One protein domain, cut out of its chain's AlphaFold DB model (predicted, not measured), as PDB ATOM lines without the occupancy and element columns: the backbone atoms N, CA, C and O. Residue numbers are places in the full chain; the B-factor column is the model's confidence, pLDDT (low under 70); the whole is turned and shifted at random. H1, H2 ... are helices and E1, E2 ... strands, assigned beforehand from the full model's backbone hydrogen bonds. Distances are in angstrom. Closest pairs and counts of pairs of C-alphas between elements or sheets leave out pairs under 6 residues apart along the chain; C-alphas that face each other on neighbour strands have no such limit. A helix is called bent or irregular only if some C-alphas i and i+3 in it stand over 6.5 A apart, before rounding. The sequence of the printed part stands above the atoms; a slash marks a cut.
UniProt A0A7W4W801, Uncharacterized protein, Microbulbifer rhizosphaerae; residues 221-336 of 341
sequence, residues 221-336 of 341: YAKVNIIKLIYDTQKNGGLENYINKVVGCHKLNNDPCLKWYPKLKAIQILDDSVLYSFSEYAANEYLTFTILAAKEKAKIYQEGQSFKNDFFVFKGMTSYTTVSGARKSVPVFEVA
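What this domain is: This is residues 221 to 336 of the 341 residues of an uncharacterized protein of Microbulbifer rhizosphaerae (UniProt A0A7W4W801). One strongly twisted sheet of six strands has H1 packed on one face, chiefly on E4, with short H2 on the same face. Its two antiparallel halves, E1 E5 E6 and E4 E3 E2, join where E6 and E4 run parallel; H3 only grazes the sheet, and residues 281 to 286 of the E3 and E4 hairpin stick out. The 116 printed residues include H1 H2 E1 H3 E2 E3 E4 E5 E6, in that order; the class is mixed, helices and strands. The whole is compact, radius of gyration of the C-alphas 13.8 A, spanning 39 by 36 by 27 A.

How they stand to each other: The mixed sheet runs E1 (245 to 247), E5 (312 to 321), E6 (327 to 335), E4 (285 to 294), E3 (273 to 282), E2 (265 to 269). E6 and E4 are parallel, N 333 and O 292 2.8 A apart. The other neighbours are antiparallel, with N and O within hydrogen-bond range: N 247 and O 312, 2.7 A; N 313 and O 334, 2.8 A; N 276 and O 291, 2.9 A; N 277 and O 265, 2.8 A. E2 E3 E4 form a meander, each strand the antiparallel neighbour of the one before. H1 (226 to 236) is on the sheet; its closest C-alphas to E4 are Tyr 231 and Leu 287, 7.3 A. H2 (239 to 242) and H1 only just touch, only at the corner, with 3 pairs of C-alphas within 8 A, the closest Thr 233 and Leu 239, 5.6 A. H3 (251 to 263), irregular with C-alphas 252 and 255 9.2 A apart, grazes the sheet with residues 260 to 263. Every O i to N i+4 pair is within hydrogen-bond range in H1, but 1 of 9 in H3, where 2 of 10 O i to N i+3 pairs are within range; H2, with 4 residues, is too short for any O i to N i+4 pair.

Where its parts are: H1 begins at C-alpha 226 (-30.137, 24.174, -8.113), and E6 ends at C-alpha 335 (-40.116, 30.028, -10.459). E4 is 29.1 A long, E3 27.8 A, E6 25.6 A, and E5 24.7 A, bending by 64 degrees at residue 315.

The domain as a whole: The C-alphas farthest apart, Leu 252 and Gly 325, are 43.9 A apart. The printed part has no cut; its one long link, E4 to E5, has 17 residues. Residues 251 to 258 have pLDDT under 70.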
ATOM      1  N   TYR A 221     -30.984  36.765  -2.482       93.44
ATOM      2  CA  TYR A 221     -30.452  35.976  -3.588       93.44
ATOM      3  C   TYR A 221     -29.198  35.203  -3.174       93.44
ATOM      4  O   TYR A 221     -28.230  35.751  -2.648       93.44
ATOM      5  N   ALA A 222     -29.192  33.906  -3.460       91.31
ATOM      6  CA  ALA A 222     -28.040  33.036  -3.327       91.31
ATOM      7  C   ALA A 222     -27.548  32.624  -4.718       91.31
ATOM      8  O   ALA A 222     -28.229  31.926  -5.471       91.31
ATOM      9  N   LYS A 223     -26.315  33.024  -5.040       87.69
ATOM     10  CA  LYS A 223     -25.654  32.747  -6.320       87.69
ATOM     11  C   LYS A 223     -25.203  31.282  -6.435       87.69
ATOM     12  O   LYS A 223     -24.010  30.978  -6.492       87.69
ATOM     13  N   VAL A 224     -26.160  30.367  -6.478       88.00
ATOM     14  CA  VAL A 224     -25.952  28.924  -6.597       88.00
ATOM     15  C   VAL A 224     -26.988  28.350  -7.560       88.00
ATOM     16  O   VAL A 224     -28.163  28.699  -7.491       88.00
ATOM     17  N   ASN A 225     -26.569  27.486  -8.489       88.12
ATOM     18  CA  ASN A 225     -27.544  26.748  -9.293       88.12
ATOM     19  C   ASN A 225     -28.170  25.616  -8.478       88.12
ATOM     20  O   ASN A 225     -27.510  25.058  -7.606       88.12
ATOM     21  N   ILE A 226     -29.398  25.227  -8.825       91.00
ATOM     22  CA  ILE A 226     -30.137  24.174  -8.113       91.00
ATOM     23  C   ILE A 226     -29.354  22.863  -8.051       91.00
ATOM     24  O   ILE A 226     -29.330  22.211  -7.018       91.00
ATOM     25  N   ILE A 227     -28.680  22.470  -9.128       89.88
ATOM     26  CA  ILE A 227     -28.012  21.166  -9.178       89.88
ATOM     27  C   ILE A 227     -26.836  21.118  -8.195       89.88
ATOM     28  O   ILE A 227     -26.711  20.176  -7.417       89.88
ATOM     29  N   LYS A 228     -26.023  22.177  -8.171       88.00
ATOM     30  CA  LYS A 228     -24.940  22.362  -7.207       88.00
ATOM     31  C   LYS A 228     -25.473  22.506  -5.784       88.00
ATOM     32  O   LYS A 228     -24.914  21.906  -4.881       88.00
ATOM     33  N   LEU A 229     -26.557  23.256  -5.592       91.75
ATOM     34  CA  LEU A 229     -27.230  23.381  -4.301       91.75
ATOM     35  C   LEU A 229     -27.611  21.999  -3.754       91.75
ATOM     36  O   LEU A 229     -27.256  21.675  -2.625       91.75
ATOM     37  N   ILE A 230     -28.301  21.174  -4.546       92.19
ATOM     38  CA  ILE A 230     -28.703  19.828  -4.122       92.19
ATOM     39  C   ILE A 230     -27.479  18.941  -3.878       92.19
ATOM     40  O   ILE A 230     -27.427  18.276  -2.851       92.19
ATOM     41  N   TYR A 231     -26.470  18.977  -4.749       89.31
ATOM     42  CA  TYR A 231     -25.223  18.232  -4.541       89.31
ATOM     43  C   TYR A 231     -24.528  18.600  -3.221       89.31
ATOM     44  O   TYR A 231     -24.239  17.729  -2.400       89.31
ATOM     45  N   ASP A 232     -24.291  19.894  -2.997       89.50
ATOM     46  CA  ASP A 232     -23.577  20.394  -1.822       89.50
ATOM     47  C   ASP A 232     -24.364  20.084  -0.537       89.50
ATOM     48  O   ASP A 232     -23.769  19.713   0.476       89.50
ATOM     49  N   THR A 233     -25.697  20.182  -0.581       92.44
ATOM     50  CA  THR A 233     -26.574  19.931   0.576       92.44
ATOM     51  C   THR A 233     -26.844  18.450   0.836       92.44
ATOM     52  O   THR A 233     -27.049  18.074   1.985       92.44
ATOM     53  N   GLN A 234     -26.777  17.574  -0.171       88.81
ATOM     54  CA  GLN A 234     -26.790  16.122   0.047       88.81
ATOM     55  C   GLN A 234     -25.545  15.657   0.807       88.81
ATOM     56  O   GLN A 234     -25.631  14.739   1.618       88.81
ATOM     57  N   LYS A 235     -24.396  16.295   0.556       87.88
ATOM     58  CA  LYS A 235     -23.134  15.972   1.231       87.88
ATOM     59  C   LYS A 235     -23.009  16.610   2.609       87.88
ATOM     60  O   LYS A 235     -22.554  15.954   3.539       87.88
ATOM     61  N   ASN A 236     -23.391  17.879   2.731       91.88
ATOM     62  CA  ASN A 236     -23.085  18.687   3.915       91.88
ATOM     63  C   ASN A 236     -24.320  19.086   4.741       91.88
ATOM     64  O   ASN A 236     -24.170  19.725   5.778       91.88
ATOM     65  N   GLY A 237     -25.535  18.752   4.297       91.50
ATOM     66  CA  GLY A 237     -26.772  19.294   4.866       91.50
ATOM     67  C   GLY A 237     -26.973  20.781   4.540       91.50
ATOM     68  O   GLY A 237     -26.310  21.341   3.663       91.50
ATOM     69  N   GLY A 238     -27.904  21.443   5.235       92.44
ATOM     70  CA  GLY A 238     -28.052  22.899   5.161       92.44
ATOM     71  C   GLY A 238     -28.976  23.418   4.059       92.44
ATOM     72  O   GLY A 238     -28.900  24.602   3.721       92.44
ATOM     73  N   LEU A 239     -29.835  22.577   3.478       92.56
ATOM     74  CA  LEU A 239     -30.808  23.010   2.467       92.56
ATOM     75  C   LEU A 239     -31.832  24.003   3.053       92.56
ATOM     76  O   LEU A 239     -32.275  24.926   2.372       92.56
ATOM     77  N   GLU A 240     -32.133  23.877   4.344       92.06
ATOM     78  CA  GLU A 240     -32.961  24.791   5.129       92.06
ATOM     79  C   GLU A 240     -32.441  26.238   5.126       92.06
ATOM     80  O   GLU A 240     -33.232  27.178   5.178       92.06
ATOM     81  N   ASN A 241     -31.130  26.444   4.939       93.75
ATOM     82  CA  ASN A 241     -30.527  27.779   4.846       93.75
ATOM     83  C   ASN A 241     -30.928  28.541   3.572       93.75
ATOM     84  O   ASN A 241     -30.614  29.731   3.438       93.75
ATOM     85  N   TYR A 242     -31.586  27.860   2.633       94.19
ATOM     86  CA  TYR A 242     -32.062  28.405   1.365       94.19
ATOM     87  C   TYR A 242     -33.582  28.564   1.314       94.19
ATOM     88  O   TYR A 242     -34.116  28.965   0.280       94.19
ATOM     89  N   ILE A 243     -34.289  28.295   2.418       92.31
ATOM     90  CA  ILE A 243     -35.730  28.543   2.501       92.31
ATOM     91  C   ILE A 243     -36.004  30.023   2.224       92.31
ATOM     92  O   ILE A 243     -35.374  30.918   2.795       92.31
ATOM     93  N   ASN A 244     -36.953  30.269   1.321       90.44
ATOM     94  CA  ASN A 244     -37.348  31.606   0.880       90.44
ATOM     95  C   ASN A 244     -36.210  32.435   0.245       90.44
ATOM     96  O   ASN A 244     -36.339  33.653   0.142       90.44
ATOM     97  N   LYS A 245     -35.098  31.812  -0.173       93.75
ATOM     98  CA  LYS A 245     -34.049  32.464  -0.972       93.75
ATOM     99  C   LYS A 245     -34.249  32.165  -2.444       93.75
ATOM    100  O   LYS A 245     -34.563  31.035  -2.822       93.75
ATOM    101  N   VAL A 246     -33.982  33.165  -3.271       94.19
ATOM    102  CA  VAL A 246     -33.864  32.969  -4.711       94.19
ATOM    103  C   VAL A 246     -32.523  32.302  -4.999       94.19
ATOM    104  O   VAL A 246     -31.475  32.786  -4.583       94.19
ATOM    105  N   VAL A 247     -32.549  31.198  -5.732       92.62
ATOM    106  CA  VAL A 247     -31.392  30.475  -6.257       92.62
ATOM    107  C   VAL A 247     -31.459  30.465  -7.778       92.62
ATOM    108  O   VAL A 247     -32.531  30.535  -8.374       92.62
ATOM    109  N   GLY A 248     -30.315  30.385  -8.439       88.31
ATOM    110  CA  GLY A 248     -30.249  30.424  -9.893       88.31
ATOM    111  C   GLY A 248     -28.936  31.007 -10.381       88.31
ATOM    112  O   GLY A 248     -28.052  31.362  -9.599       88.31
ATOM    113  N   CYS A 249     -28.798  31.090 -11.700       79.81
ATOM    114  CA  CYS A 249     -27.627  31.694 -12.312       79.81
ATOM    115  C   CYS A 249     -28.007  32.771 -13.309       79.81
ATOM    116  O   CYS A 249     -28.745  32.531 -14.259       79.81
ATOM    117  N   HIS A 250     -27.380  33.930 -13.148       75.56
ATOM    118  CA  HIS A 250     -27.428  34.984 -14.144       75.56
ATOM    119  C   HIS A 250     -26.488  34.694 -15.332       75.56
ATOM    120  O   HIS A 250     -25.438  34.064 -15.167       75.56
ATOM    121  N   LYS A 251     -26.822  35.225 -16.521       67.25
ATOM    122  CA  LYS A 251     -26.064  35.058 -17.783       67.25
ATOM    123  C   LYS A 251     -24.599  35.507 -17.700       67.25
ATOM    124  O   LYS A 251     -23.759  35.033 -18.455       67.25
ATOM    125  N   LEU A 252     -24.265  36.403 -16.772       66.31
ATOM    126  CA  LEU A 252     -22.883  36.853 -16.545       66.31
ATOM    127  C   LEU A 252     -22.013  35.805 -15.812       66.31
ATOM    128  O   LEU A 252     -20.801  35.978 -15.709       66.31
ATOM    129  N   ASN A 253     -22.601  34.698 -15.341       63.34
ATOM    130  CA  ASN A 253     -21.942  33.652 -14.555       63.34
ATOM    131  C   ASN A 253     -22.117  32.254 -15.194       63.34
ATOM    132  O   ASN A 253     -22.580  31.310 -14.553       63.34
ATOM    133  N   ASN A 254     -21.791  32.148 -16.487       56.66
ATOM    134  CA  ASN A 254     -22.278  31.087 -17.379       56.66
ATOM    135  C   ASN A 254     -21.645  29.687 -17.239       56.66
ATOM    136  O   ASN A 254     -22.322  28.707 -17.545       56.66
ATOM    137  N   ASP A 255     -20.390  29.542 -16.804       59.44
ATOM    138  CA  ASP A 255     -19.657  28.292 -17.092       59.44
ATOM    139  C   ASP A 255     -20.200  27.011 -16.425       59.44
ATOM    140  O   ASP A 255     -20.358  26.002 -17.121       59.44
ATOM    141  N   PRO A 256     -20.525  26.984 -15.118       59.06
ATOM    142  CA  PRO A 256     -21.081  25.777 -14.510       59.06
ATOM    143  C   PRO A 256     -22.598  25.655 -14.705       59.06
ATOM    144  O   PRO A 256     -23.127  24.547 -14.695       59.06
ATOM    145  N   CYS A 257     -23.315  26.763 -14.903       63.69
ATOM    146  CA  CYS A 257     -24.776  26.747 -14.900       63.69
ATOM    147  C   CYS A 257     -25.364  26.256 -16.226       63.69
ATOM    148  O   CYS A 257     -26.352  25.539 -16.220       63.69
ATOM    149  N   LEU A 258     -24.746  26.542 -17.373       65.81
ATOM    150  CA  LEU A 258     -25.297  26.084 -18.655       65.81
ATOM    151  C   LEU A 258     -25.111  24.579 -18.900       65.81
ATOM    152  O   LEU A 258     -25.914  23.969 -19.599       65.81
ATOM    153  N   LYS A 259     -24.074  23.964 -18.321       76.00
ATOM    154  CA  LYS A 259     -23.719  22.567 -18.623       76.00
ATOM    155  C   LYS A 259     -24.642  21.536 -17.969       76.00
ATOM    156  O   LYS A 259     -24.820  20.452 -18.517       76.00
ATOM    157  N   TRP A 260     -25.201  21.847 -16.800       79.00
ATOM    158  CA  TRP A 260     -25.882  20.848 -15.968       79.00
ATOM    159  C   TRP A 260     -27.410  20.885 -16.115       79.00
ATOM    160  O   TRP A 260     -28.038  19.832 -16.098       79.00
ATOM    161  N   TYR A 261     -28.014  22.059 -16.337       79.88
ATOM    162  CA  TYR A 261     -29.473  22.198 -16.492       79.88
ATOM    163  C   TYR A 261     -30.076  21.334 -17.611       79.88
ATOM    164  O   TYR A 261     -31.112  20.714 -17.371       79.88
ATOM    165  N   PRO A 262     -29.440  21.191 -18.793       82.62
ATOM    166  CA  PRO A 262     -29.964  20.321 -19.841       82.62
ATOM    167  C   PRO A 262     -30.130  18.856 -19.417       82.62
ATOM    168  O   PRO A 262     -30.947  18.160 -20.019       82.62
ATOM    169  N   LYS A 263     -29.392  18.402 -18.393       88.19
ATOM    170  CA  LYS A 263     -29.392  17.024 -17.880       88.19
ATOM    171  C   LYS A 263     -30.475  16.755 -16.832       88.19
ATOM    172  O   LYS A 263     -30.774  15.600 -16.558       88.19
ATOM    173  N   LEU A 264     -31.067  17.800 -16.254       91.69
ATOM    174  CA  LEU A 264     -32.216  17.686 -15.361       91.69
ATOM    175  C   LEU A 264     -33.483  17.620 -16.227       91.69
ATOM    176  O   LEU A 264     -33.831  18.596 -16.895       91.69
ATOM    177  N   LYS A 265     -34.135  16.455 -16.269       95.62
ATOM    178  CA  LYS A 265     -35.211  16.139 -17.223       95.62
ATOM    179  C   LYS A 265     -36.537  15.886 -16.527       95.62
ATOM    180  O   LYS A 265     -36.561  15.221 -15.497       95.62
ATOM    181  N   ALA A 266     -37.627  16.390 -17.098       94.94
ATOM    182  CA  ALA A 266     -38.973  16.082 -16.634       94.94
ATOM    183  C   ALA A 266     -39.229  14.576 -16.788       94.94
ATOM    184  O   ALA A 266     -39.092  14.040 -17.884       94.94
ATOM    185  N   ILE A 267     -39.568  13.900 -15.695       94.88
ATOM    186  CA  ILE A 267     -39.888  12.465 -15.680       94.88
ATOM    187  C   ILE A 267     -41.370  12.198 -15.433       94.88
ATOM    188  O   ILE A 267     -41.827  11.093 -15.683       94.88
ATOM    189  N   GLN A 268     -42.104  13.184 -14.912       92.31
ATOM    190  CA  GLN A 268     -43.537  13.073 -14.680       92.31
ATOM    191  C   GLN A 268     -44.172  14.463 -14.678       92.31
ATOM    192  O   GLN A 268     -43.662  15.391 -14.041       92.31
ATOM    193  N   ILE A 269     -45.300  14.599 -15.373       92.81
ATOM    194  CA  ILE A 269     -46.114  15.816 -15.387       92.81
ATOM    195  C   ILE A 269     -47.327  15.587 -14.475       92.81
ATOM    196  O   ILE A 269     -48.152  14.726 -14.758       92.81
ATOM    197  N   LEU A 270     -47.422  16.333 -13.374       90.44
ATOM    198  CA  LEU A 270     -48.559  16.310 -12.438       90.44
ATOM    199  C   LEU A 270     -49.544  17.428 -12.790       90.44
ATOM    200  O   LEU A 270     -49.280  18.166 -13.732       90.44
ATOM    201  N   ASP A 271     -50.661  17.594 -12.082       89.00
ATOM    202  CA  ASP A 271     -51.662  18.618 -12.429       89.00
ATOM    203  C   ASP A 271     -51.089  20.042 -12.346       89.00
ATOM    204  O   ASP A 271     -51.130  20.797 -13.323       89.00
ATOM    205  N   ASP A 272     -50.454  20.373 -11.223       91.69
ATOM    206  CA  ASP A 272     -49.937  21.701 -10.870       91.69
ATOM    207  C   ASP A 272     -48.401  21.799 -10.882       91.69
ATOM    208  O   ASP A 272     -47.827  22.880 -10.725       91.69
ATOM    209  N   SER A 273     -47.718  20.676 -11.084       93.06
ATOM    210  CA  SER A 273     -46.279  20.557 -10.887       93.06
ATOM    211  C   SER A 273     -45.632  19.587 -11.878       93.06
ATOM    212  O   SER A 273     -46.295  18.872 -12.630       93.06
ATOM    213  N   VAL A 274     -44.306  19.614 -11.942       94.06
ATOM    214  CA  VAL A 274     -43.489  18.758 -12.799       94.06
ATOM    215  C   VAL A 274     -42.352  18.192 -11.972       94.06
ATOM    216  O   VAL A 274     -41.617  18.927 -11.306       94.06
ATOM    217  N   LEU A 275     -42.205  16.874 -12.024       94.38
ATOM    218  CA  LEU A 275     -41.136  16.156 -11.358       94.38
ATOM    219  C   LEU A 275     -39.957  16.030 -12.321       94.38
ATOM    220  O   LEU A 275     -40.094  15.472 -13.410       94.38
ATOM    221  N   TYR A 276     -38.793  16.537 -11.922       95.94
ATOM    222  CA  TYR A 276     -37.566  16.457 -12.706       95.94
ATOM    223  C   TYR A 276     -36.555  15.535 -12.037       95.94
ATOM    224  O   TYR A 276     -36.361  15.604 -10.826       95.94
ATOM    225  N   SER A 277     -35.858  14.720 -12.824       95.31
ATOM    226  CA  SER A 277     -34.769  13.859 -12.365       95.31
ATOM    227  C   SER A 277     -33.439  14.283 -12.969       95.31
ATOM    228  O   SER A 277     -33.356  14.654 -14.142       95.31
ATOM    229  N   PHE A 278     -32.400  14.239 -12.143       94.31
ATOM    230  CA  PHE A 278     -31.014  14.399 -12.548       94.31
ATOM    231  C   PHE A 278     -30.256  13.118 -12.222       94.31
ATOM    232  O   PHE A 278     -30.438  12.535 -11.150       94.31
ATOM    233  N   SER A 279     -29.394  12.704 -13.145       91.75
ATOM    234  CA  SER A 279     -28.562  11.522 -12.983       91.75
ATOM    235  C   SER A 279     -27.288  11.674 -13.807       91.75
ATOM    236  O   SER A 279     -27.358  11.717 -15.031       91.75
ATOM    237  N   GLU A 280     -26.132  11.783 -13.155       88.44
ATOM    238  CA  GLU A 280     -24.843  11.968 -13.827       88.44
ATOM    239  C   GLU A 280     -23.698  11.395 -12.988       88.44
ATOM    240  O   GLU A 280     -23.697  11.502 -11.762       88.44
ATOM    241  N   TYR A 281     -22.681  10.849 -13.655       80.44
ATOM    242  CA  TYR A 281     -21.417  10.507 -13.016       80.44
ATOM    243  C   TYR A 281     -20.499  11.738 -12.961       80.44
ATOM    244  O   TYR A 281     -20.052  12.235 -13.994       80.44
ATOM    245  N   ALA A 282     -20.222  12.251 -11.762       74.12
ATOM    246  CA  ALA A 282     -19.408  13.443 -11.557       74.12
ATOM    247  C   ALA A 282     -18.537  13.313 -10.302       74.12
ATOM    248  O   ALA A 282     -18.987  12.829  -9.270       74.12
ATOM    249  N   ALA A 283     -17.285  13.781 -10.382       73.94
ATOM    250  CA  ALA A 283     -16.326  13.733  -9.271       73.94
ATOM    251  C   ALA A 283     -16.152  12.323  -8.661       73.94
ATOM    252  O   ALA A 283     -16.080  12.174  -7.445       73.94
ATOM    253  N   ASN A 284     -16.077  11.300  -9.522       82.69
ATOM    254  CA  ASN A 284     -15.971   9.874  -9.173       82.69
ATOM    255  C   ASN A 284     -17.170   9.289  -8.407       82.69
ATOM    256  O   ASN A 284     -17.090   8.175  -7.891       82.69
ATOM    257  N   GLU A 285     -18.294  10.000  -8.370       82.50
ATOM    258  CA  GLU A 285     -19.516   9.572  -7.700       82.50
ATOM    259  C   GLU A 285     -20.710   9.660  -8.653       82.50
ATOM    260  O   GLU A 285     -20.733  10.446  -9.603       82.50
ATOM    261  N   TYR A 286     -21.729   8.844  -8.395       84.81
ATOM    262  CA  TYR A 286     -22.991   8.923  -9.119       84.81
ATOM    263  C   TYR A 286     -23.931   9.884  -8.393       84.81
ATOM    264  O   TYR A 286     -24.424   9.579  -7.306       84.81
ATOM    265  N   LEU A 287     -24.179  11.053  -8.984       87.25
ATOM    266  CA  LEU A 287     -25.121  12.024  -8.448       87.25
ATOM    267  C   LEU A 287     -26.504  11.760  -9.032       87.25
ATOM    268  O   LEU A 287     -26.727  11.964 -10.226       87.25
ATOM    269  N   THR A 288     -27.443  11.369  -8.174       91.00
ATOM    270  CA  THR A 288     -28.851  11.230  -8.543       91.00
ATOM    271  C   THR A 288     -29.757  11.952  -7.557       91.00
ATOM    272  O   THR A 288     -29.603  11.844  -6.339       91.00
ATOM    273  N   PHE A 289     -30.707  12.714  -8.088       92.94
ATOM    274  CA  PHE A 289     -31.756  13.331  -7.289       92.94
ATOM    275  C   PHE A 289     -32.991  13.630  -8.132       92.94
ATOM    276  O   PHE A 289     -33.013  13.515  -9.360       92.94
ATOM    277  N   THR A 290     -34.055  14.011  -7.441       95.12
ATOM    278  CA  THR A 290     -35.311  14.440  -8.041       95.12
ATOM    279  C   THR A 290     -35.725  15.744  -7.389       95.12
ATOM    280  O   THR A 290     -35.528  15.901  -6.188       95.12
ATOM    281  N   ILE A 291     -36.284  16.665  -8.163       95.44
ATOM    282  CA  ILE A 291     -36.885  17.896  -7.653       95.44
ATOM    283  C   ILE A 291     -38.317  18.003  -8.160       95.44
ATOM    284  O   ILE A 291     -38.637  17.503  -9.239       95.44
ATOM    285  N   LEU A 292     -39.162  18.686  -7.401       95.50
ATOM    286  CA  LEU A 292     -40.499  19.056  -7.834       95.50
ATOM    287  C   LEU A 292     -40.512  20.548  -8.152       95.50
ATOM    288  O   LEU A 292     -40.027  21.342  -7.350       95.50
ATOM    289  N   ALA A 293     -41.062  20.938  -9.299       94.62
ATOM    290  CA  ALA A 293     -41.232  22.342  -9.645       94.62
ATOM    291  C   ALA A 293     -42.679  22.668 -10.007       94.62
ATOM    292  O   ALA A 293     -43.322  21.899 -10.719       94.62
ATOM    293  N   ALA A 294     -43.186  23.806  -9.537       91.81
ATOM    294  CA  ALA A 294     -44.513  24.285  -9.920       91.81
ATOM    295  C   ALA A 294     -44.575  24.581 -11.429       91.81
ATOM    296  O   ALA A 294     -43.614  25.091 -12.014       91.81
ATOM    297  N   LYS A 295     -45.712  24.282 -12.063       90.62
ATOM    298  CA  LYS A 295     -45.950  24.655 -13.459       90.62
ATOM    299  C   LYS A 295     -46.129  26.161 -13.591       90.62
ATOM    300  O   LYS A 295     -46.862  26.794 -12.834       90.62
ATOM    301  N   GLU A 296     -45.527  26.725 -14.625       87.88
ATOM    302  CA  GLU A 296     -45.794  28.100 -15.026       87.88
ATOM    303  C   GLU A 296     -47.148  28.188 -15.744       87.88
ATOM    304  O   GLU A 296     -47.487  27.347 -16.585       87.88
ATOM    305  N   LYS A 297     -47.927  29.234 -15.436       84.94
ATOM    306  CA  LYS A 297     -49.209  29.486 -16.106       84.94
ATOM    307  C   LYS A 297     -48.992  29.611 -17.616       84.94
ATOM    308  O   LYS A 297     -48.053  30.266 -18.059       84.94
ATOM    309  N   ALA A 298     -49.888  28.998 -18.389       85.75
ATOM    310  CA  ALA A 298     -49.861  28.974 -19.853       85.75
ATOM    311  C   ALA A 298     -48.650  28.264 -20.497       85.75
ATOM    312  O   ALA A 298     -48.476  28.357 -21.713       85.75
ATOM    313  N   LYS A 299     -47.836  27.515 -19.736       88.12
ATOM    314  CA  LYS A 299     -46.807  26.639 -20.311       88.12
ATOM    315  C   LYS A 299     -47.284  25.199 -20.438       88.12
ATOM    316  O   LYS A 299     -47.893  24.641 -19.529       88.12
ATOM    317  N   ILE A 300     -46.946  24.593 -21.572       90.56
ATOM    318  CA  ILE A 300     -47.122  23.164 -21.827       90.56
ATOM    319  C   ILE A 300     -45.821  22.463 -21.434       90.56
ATOM    320  O   ILE A 300     -44.740  22.915 -21.811       90.56
ATOM    321  N   TYR A 301     -45.936  21.368 -20.684       92.25
ATOM    322  CA  TYR A 301     -44.803  20.553 -20.251       92.25
ATOM    323  C   TYR A 301     -44.880  19.158 -20.860       92.25
ATOM    324  O   TYR A 301     -45.969  18.607 -21.015       92.25
ATOM    325  N   GLN A 302     -43.720  18.593 -21.186       94.75
ATOM    326  CA  GLN A 302     -43.583  17.242 -21.733       94.75
ATOM    327  C   GLN A 302     -42.494  16.475 -20.981       94.75
ATOM    328  O   GLN A 302     -41.515  17.061 -20.513       94.75
ATOM    329  N   GLU A 303     -42.641  15.156 -20.879       93.62
ATOM    330  CA  GLU A 303     -41.574  14.293 -20.367       93.62
ATOM    331  C   GLU A 303     -40.322  14.400 -21.256       93.62
ATOM    332  O   GLU A 303     -40.397  14.625 -22.463       93.62
ATOM    333  N   GLY A 304     -39.138  14.318 -20.648       93.50
ATOM    334  CA  GLY A 304     -37.851  14.539 -21.314       93.50
ATOM    335  C   GLY A 304     -37.482  16.012 -21.546       93.50
ATOM    336  O   GLY A 304     -36.339  16.304 -21.932       93.50
ATOM    337  N   GLN A 305     -38.385  16.959 -21.269       93.88
ATOM    338  CA  GLN A 305     -38.087  18.390 -21.328       93.88
ATOM    339  C   GLN A 305     -37.011  18.764 -20.302       93.88
ATOM    340  O   GLN A 305     -37.049  18.340 -19.145       93.88
ATOM    341  N   SER A 306     -36.027  19.558 -20.730       91.75
ATOM    342  CA  SER A 306     -34.979  20.052 -19.835       91.75
ATOM    343  C   SER A 306     -35.507  21.126 -18.896       91.75
ATOM    344  O   SER A 306     -36.285  21.996 -19.292       91.75
ATOM    345  N   PHE A 307     -35.008  21.100 -17.668       89.62
ATOM    346  CA  PHE A 307     -35.249  22.145 -16.692       89.62
ATOM    347  C   PHE A 307     -34.661  23.476 -17.177       89.62
ATOM    348  O   PHE A 307     -33.514  23.544 -17.633       89.62
ATOM    349  N   LYS A 308     -35.454  24.547 -17.110       85.06
ATOM    350  CA  LYS A 308     -35.040  25.870 -17.584       85.06
ATOM    351  C   LYS A 308     -33.989  26.452 -16.638       85.06
ATOM    352  O   LYS A 308     -34.141  26.381 -15.424       85.06
ATOM    353  N   ASN A 309     -32.942  27.059 -17.193       81.38
ATOM    354  CA  ASN A 309     -32.040  27.899 -16.408       81.38
ATOM    355  C   ASN A 309     -32.724  29.248 -16.144       81.38
ATOM    356  O   ASN A 309     -32.780  30.096 -17.036       81.38
ATOM    357  N   ASP A 310     -33.284  29.392 -14.950       87.31
ATOM    358  CA  ASP A 310     -34.009  30.569 -14.472       87.31
ATOM    359  C   ASP A 310     -33.734  30.782 -12.973       87.31
ATOM    360  O   ASP A 310     -32.939  30.054 -12.365       87.31
ATOM    361  N   PHE A 311     -34.380  31.781 -12.383       91.12
ATOM    362  CA  PHE A 311     -34.410  31.980 -10.942       91.12
ATOM    363  C   PHE A 311     -35.542  31.175 -10.313       91.12
ATOM    364  O   PHE A 311     -36.677  31.174 -10.788       91.12
ATOM    365  N   PHE A 312     -35.230  30.499  -9.215       92.88
ATOM    366  CA  PHE A 312     -36.160  29.653  -8.487       92.88
ATOM    367  C   PHE A 312     -36.080  29.934  -6.996       92.88
ATOM    368  O   PHE A 312     -35.043  30.349  -6.495       92.88
ATOM    369  N   VAL A 313     -37.150  29.659  -6.266       95.06
ATOM    370  CA  VAL A 313     -37.186  29.740  -4.807       95.06
ATOM    371  C   VAL A 313     -37.379  28.350  -4.245       95.06
ATOM    372  O   VAL A 313     -38.299  27.637  -4.648       95.06
ATOM    373  N   PHE A 314     -36.521  27.964  -3.303       93.94
ATOM    374  CA  PHE A 314     -36.716  26.734  -2.549       93.94
ATOM    375  C   PHE A 314     -37.844  26.931  -1.528       93.94
ATOM    376  O   PHE A 314     -37.742  27.754  -0.612       93.94
ATOM    377  N   LYS A 315     -38.938  26.181  -1.701       92.62
ATOM    378  CA  LYS A 315     -40.152  26.268  -0.870       92.62
ATOM    379  C   LYS A 315     -40.153  25.284   0.299       92.62
ATOM    380  O   LYS A 315     -41.029  25.368   1.152       92.62
ATOM    381  N   GLY A 316     -39.182  24.374   0.345       91.88
ATOM    382  CA  GLY A 316     -39.088  23.321   1.349       91.88
ATOM    383  C   GLY A 316     -39.098  21.926   0.733       91.88
ATOM    384  O   GLY A 316     -38.997  21.749  -0.482       91.88
ATOM    385  N   MET A 317     -39.207  20.923   1.595       93.44
ATOM    386  CA  MET A 317     -39.294  19.520   1.198       93.44
ATOM    387  C   MET A 317     -40.754  19.075   1.187       93.44
ATOM    388  O   MET A 317     -41.497  19.390   2.114       93.44
ATOM    389  N   THR A 318     -41.154  18.293   0.187       93.19
ATOM    390  CA  THR A 318     -42.440  17.587   0.192       93.19
ATOM    391  C   THR A 318     -42.218  16.085   0.170       93.19
ATOM    392  O   THR A 318     -41.255  15.599  -0.423       93.19
ATOM    393  N   SER A 319     -43.095  15.337   0.836       91.56
ATOM    394  CA  SER A 319     -43.076  13.875   0.808       91.56
ATOM    395  C   SER A 319     -44.159  13.344  -0.119       91.56
ATOM    396  O   SER A 319     -45.294  13.805  -0.060       91.56
ATOM    397  N   TYR A 320     -43.836  12.317  -0.896       84.31
ATOM    398  CA  TYR A 320     -44.810  11.538  -1.656       84.31
ATOM    399  C   TYR A 320     -44.536  10.043  -1.491       84.31
ATOM    400  O   TYR A 320     -43.431   9.633  -1.131       84.31
ATOM    401  N   THR A 321     -45.547   9.221  -1.749       83.44
ATOM    402  CA  THR A 321     -45.414   7.762  -1.747       83.44
ATOM    403  C   THR A 321     -45.271   7.289  -3.187       83.44
ATOM    404  O   THR A 321     -46.089   7.634  -4.038       83.44
ATOM    405  N   THR A 322     -44.215   6.535  -3.488       78.75
ATOM    406  CA  THR A 322     -44.016   5.944  -4.814       78.75
ATOM    407  C   THR A 322     -45.056   4.862  -5.093       78.75
ATOM    408  O   THR A 322     -45.673   4.323  -4.178       78.75
ATOM    409  N   VAL A 323     -45.174   4.455  -6.359       74.00
ATOM    410  CA  VAL A 323     -46.018   3.317  -6.775       74.00
ATOM    411  C   VAL A 323     -45.656   2.024  -6.024       74.00
ATOM    412  O   VAL A 323     -46.515   1.191  -5.767       74.00
ATOM    413  N   SER A 324     -44.397   1.877  -5.604       84.69
ATOM    414  CA  SER A 324     -43.917   0.749  -4.795       84.69
ATOM    415  C   SER A 324     -44.186   0.887  -3.286       84.69
ATOM    416  O   SER A 324     -43.637   0.117  -2.505       84.69
ATOM    417  N   GLY A 325     -44.938   1.902  -2.850       86.75
ATOM    418  CA  GLY A 325     -45.235   2.160  -1.437       86.75
ATOM    419  C   GLY A 325     -44.111   2.840  -0.642       86.75
ATOM    420  O   GLY A 325     -44.258   3.051   0.560       86.75
ATOM    421  N   ALA A 326     -42.993   3.212  -1.274       88.06
ATOM    422  CA  ALA A 326     -41.880   3.851  -0.577       88.06
ATOM    423  C   ALA A 326     -42.131   5.356  -0.412       88.06
ATOM    424  O   ALA A 326     -42.372   6.067  -1.388       88.06
ATOM    425  N   ARG A 327     -42.023   5.869   0.816       90.19
ATOM    426  CA  ARG A 327     -42.088   7.312   1.073       90.19
ATOM    427  C   ARG A 327     -40.779   7.971   0.636       90.19
ATOM    428  O   ARG A 327     -39.713   7.635   1.145       90.19
ATOM    429  N   LYS A 328     -40.857   8.922  -0.291       88.44
ATOM    430  CA  LYS A 328     -39.732   9.736  -0.764       88.44
ATOM    431  C   LYS A 328     -39.959  11.197  -0.422       88.44
ATOM    432  O   LYS A 328     -41.094  11.660  -0.408       88.44
ATOM    433  N   SER A 329     -38.872  11.915  -0.161       91.44
ATOM    434  CA  SER A 329     -38.881  13.361   0.064       91.44
ATOM    435  C   SER A 329     -38.132  14.046  -1.069       91.44
ATOM    436  O   SER A 329     -37.039  13.606  -1.429       91.44
ATOM    437  N   VAL A 330     -38.720  15.088  -1.647       94.19
ATOM    438  CA  VAL A 330     -38.118  15.859  -2.738       94.19
ATOM    439  C   VAL A 330     -38.171  17.353  -2.438       94.19
ATOM    440  O   VAL A 330     -39.153  17.834  -1.868       94.19
ATOM    441  N   PRO A 331     -37.123  18.101  -2.811       95.31
ATOM    442  CA  PRO A 331     -37.124  19.546  -2.713       95.31
ATOM    443  C   PRO A 331     -38.109  20.147  -3.717       95.31
ATOM    444  O   PRO A 331     -38.169  19.732  -4.879       95.31
ATOM    445  N   VAL A 332     -38.868  21.136  -3.255       95.06
ATOM    446  CA  VAL A 332     -39.851  21.867  -4.051       95.06
ATOM    447  C   VAL A 332     -39.286  23.225  -4.434       95.06
ATOM    448  O   VAL A 332     -38.842  23.994  -3.577       95.06
ATOM    449  N   PHE A 333     -39.343  23.527  -5.726       94.81
ATOM    450  CA  PHE A 333     -38.924  24.795  -6.296       94.81
ATOM    451  C   PHE A 333     -40.085  25.491  -7.000       94.81
ATOM    452  O   PHE A 333     -40.913  24.877  -7.668       94.81
ATOM    453  N   GLU A 334     -40.128  26.806  -6.877       93.12
ATOM    454  CA  GLU A 334     -41.072  27.667  -7.585       93.12
ATOM    455  C   GLU A 334     -40.282  28.656  -8.438       93.12
ATOM    456  O   GLU A 334     -39.215  29.096  -8.019       93.12
ATOM    457  N   VAL A 335     -40.765  28.999  -9.633       91.31
ATOM    458  CA  VAL A 335     -40.116  30.028 -10.459       91.31
ATOM    459  C   VAL A 335     -40.228  31.377  -9.751       91.31
ATOM    460  O   VAL A 335     -41.321  31.806  -9.383       91.31
ATOM    461  N   ALA A 336     -39.099  32.057  -9.565       90.62
ATOM    462  CA  ALA A 336     -39.073  33.394  -8.996       90.62
ATOM    463  C   ALA A 336     -39.417  34.408 -10.096       90.62
ATOM    464  O   ALA A 336     -38.621  34.657 -11.003       90.62
TER     465      ALA A 336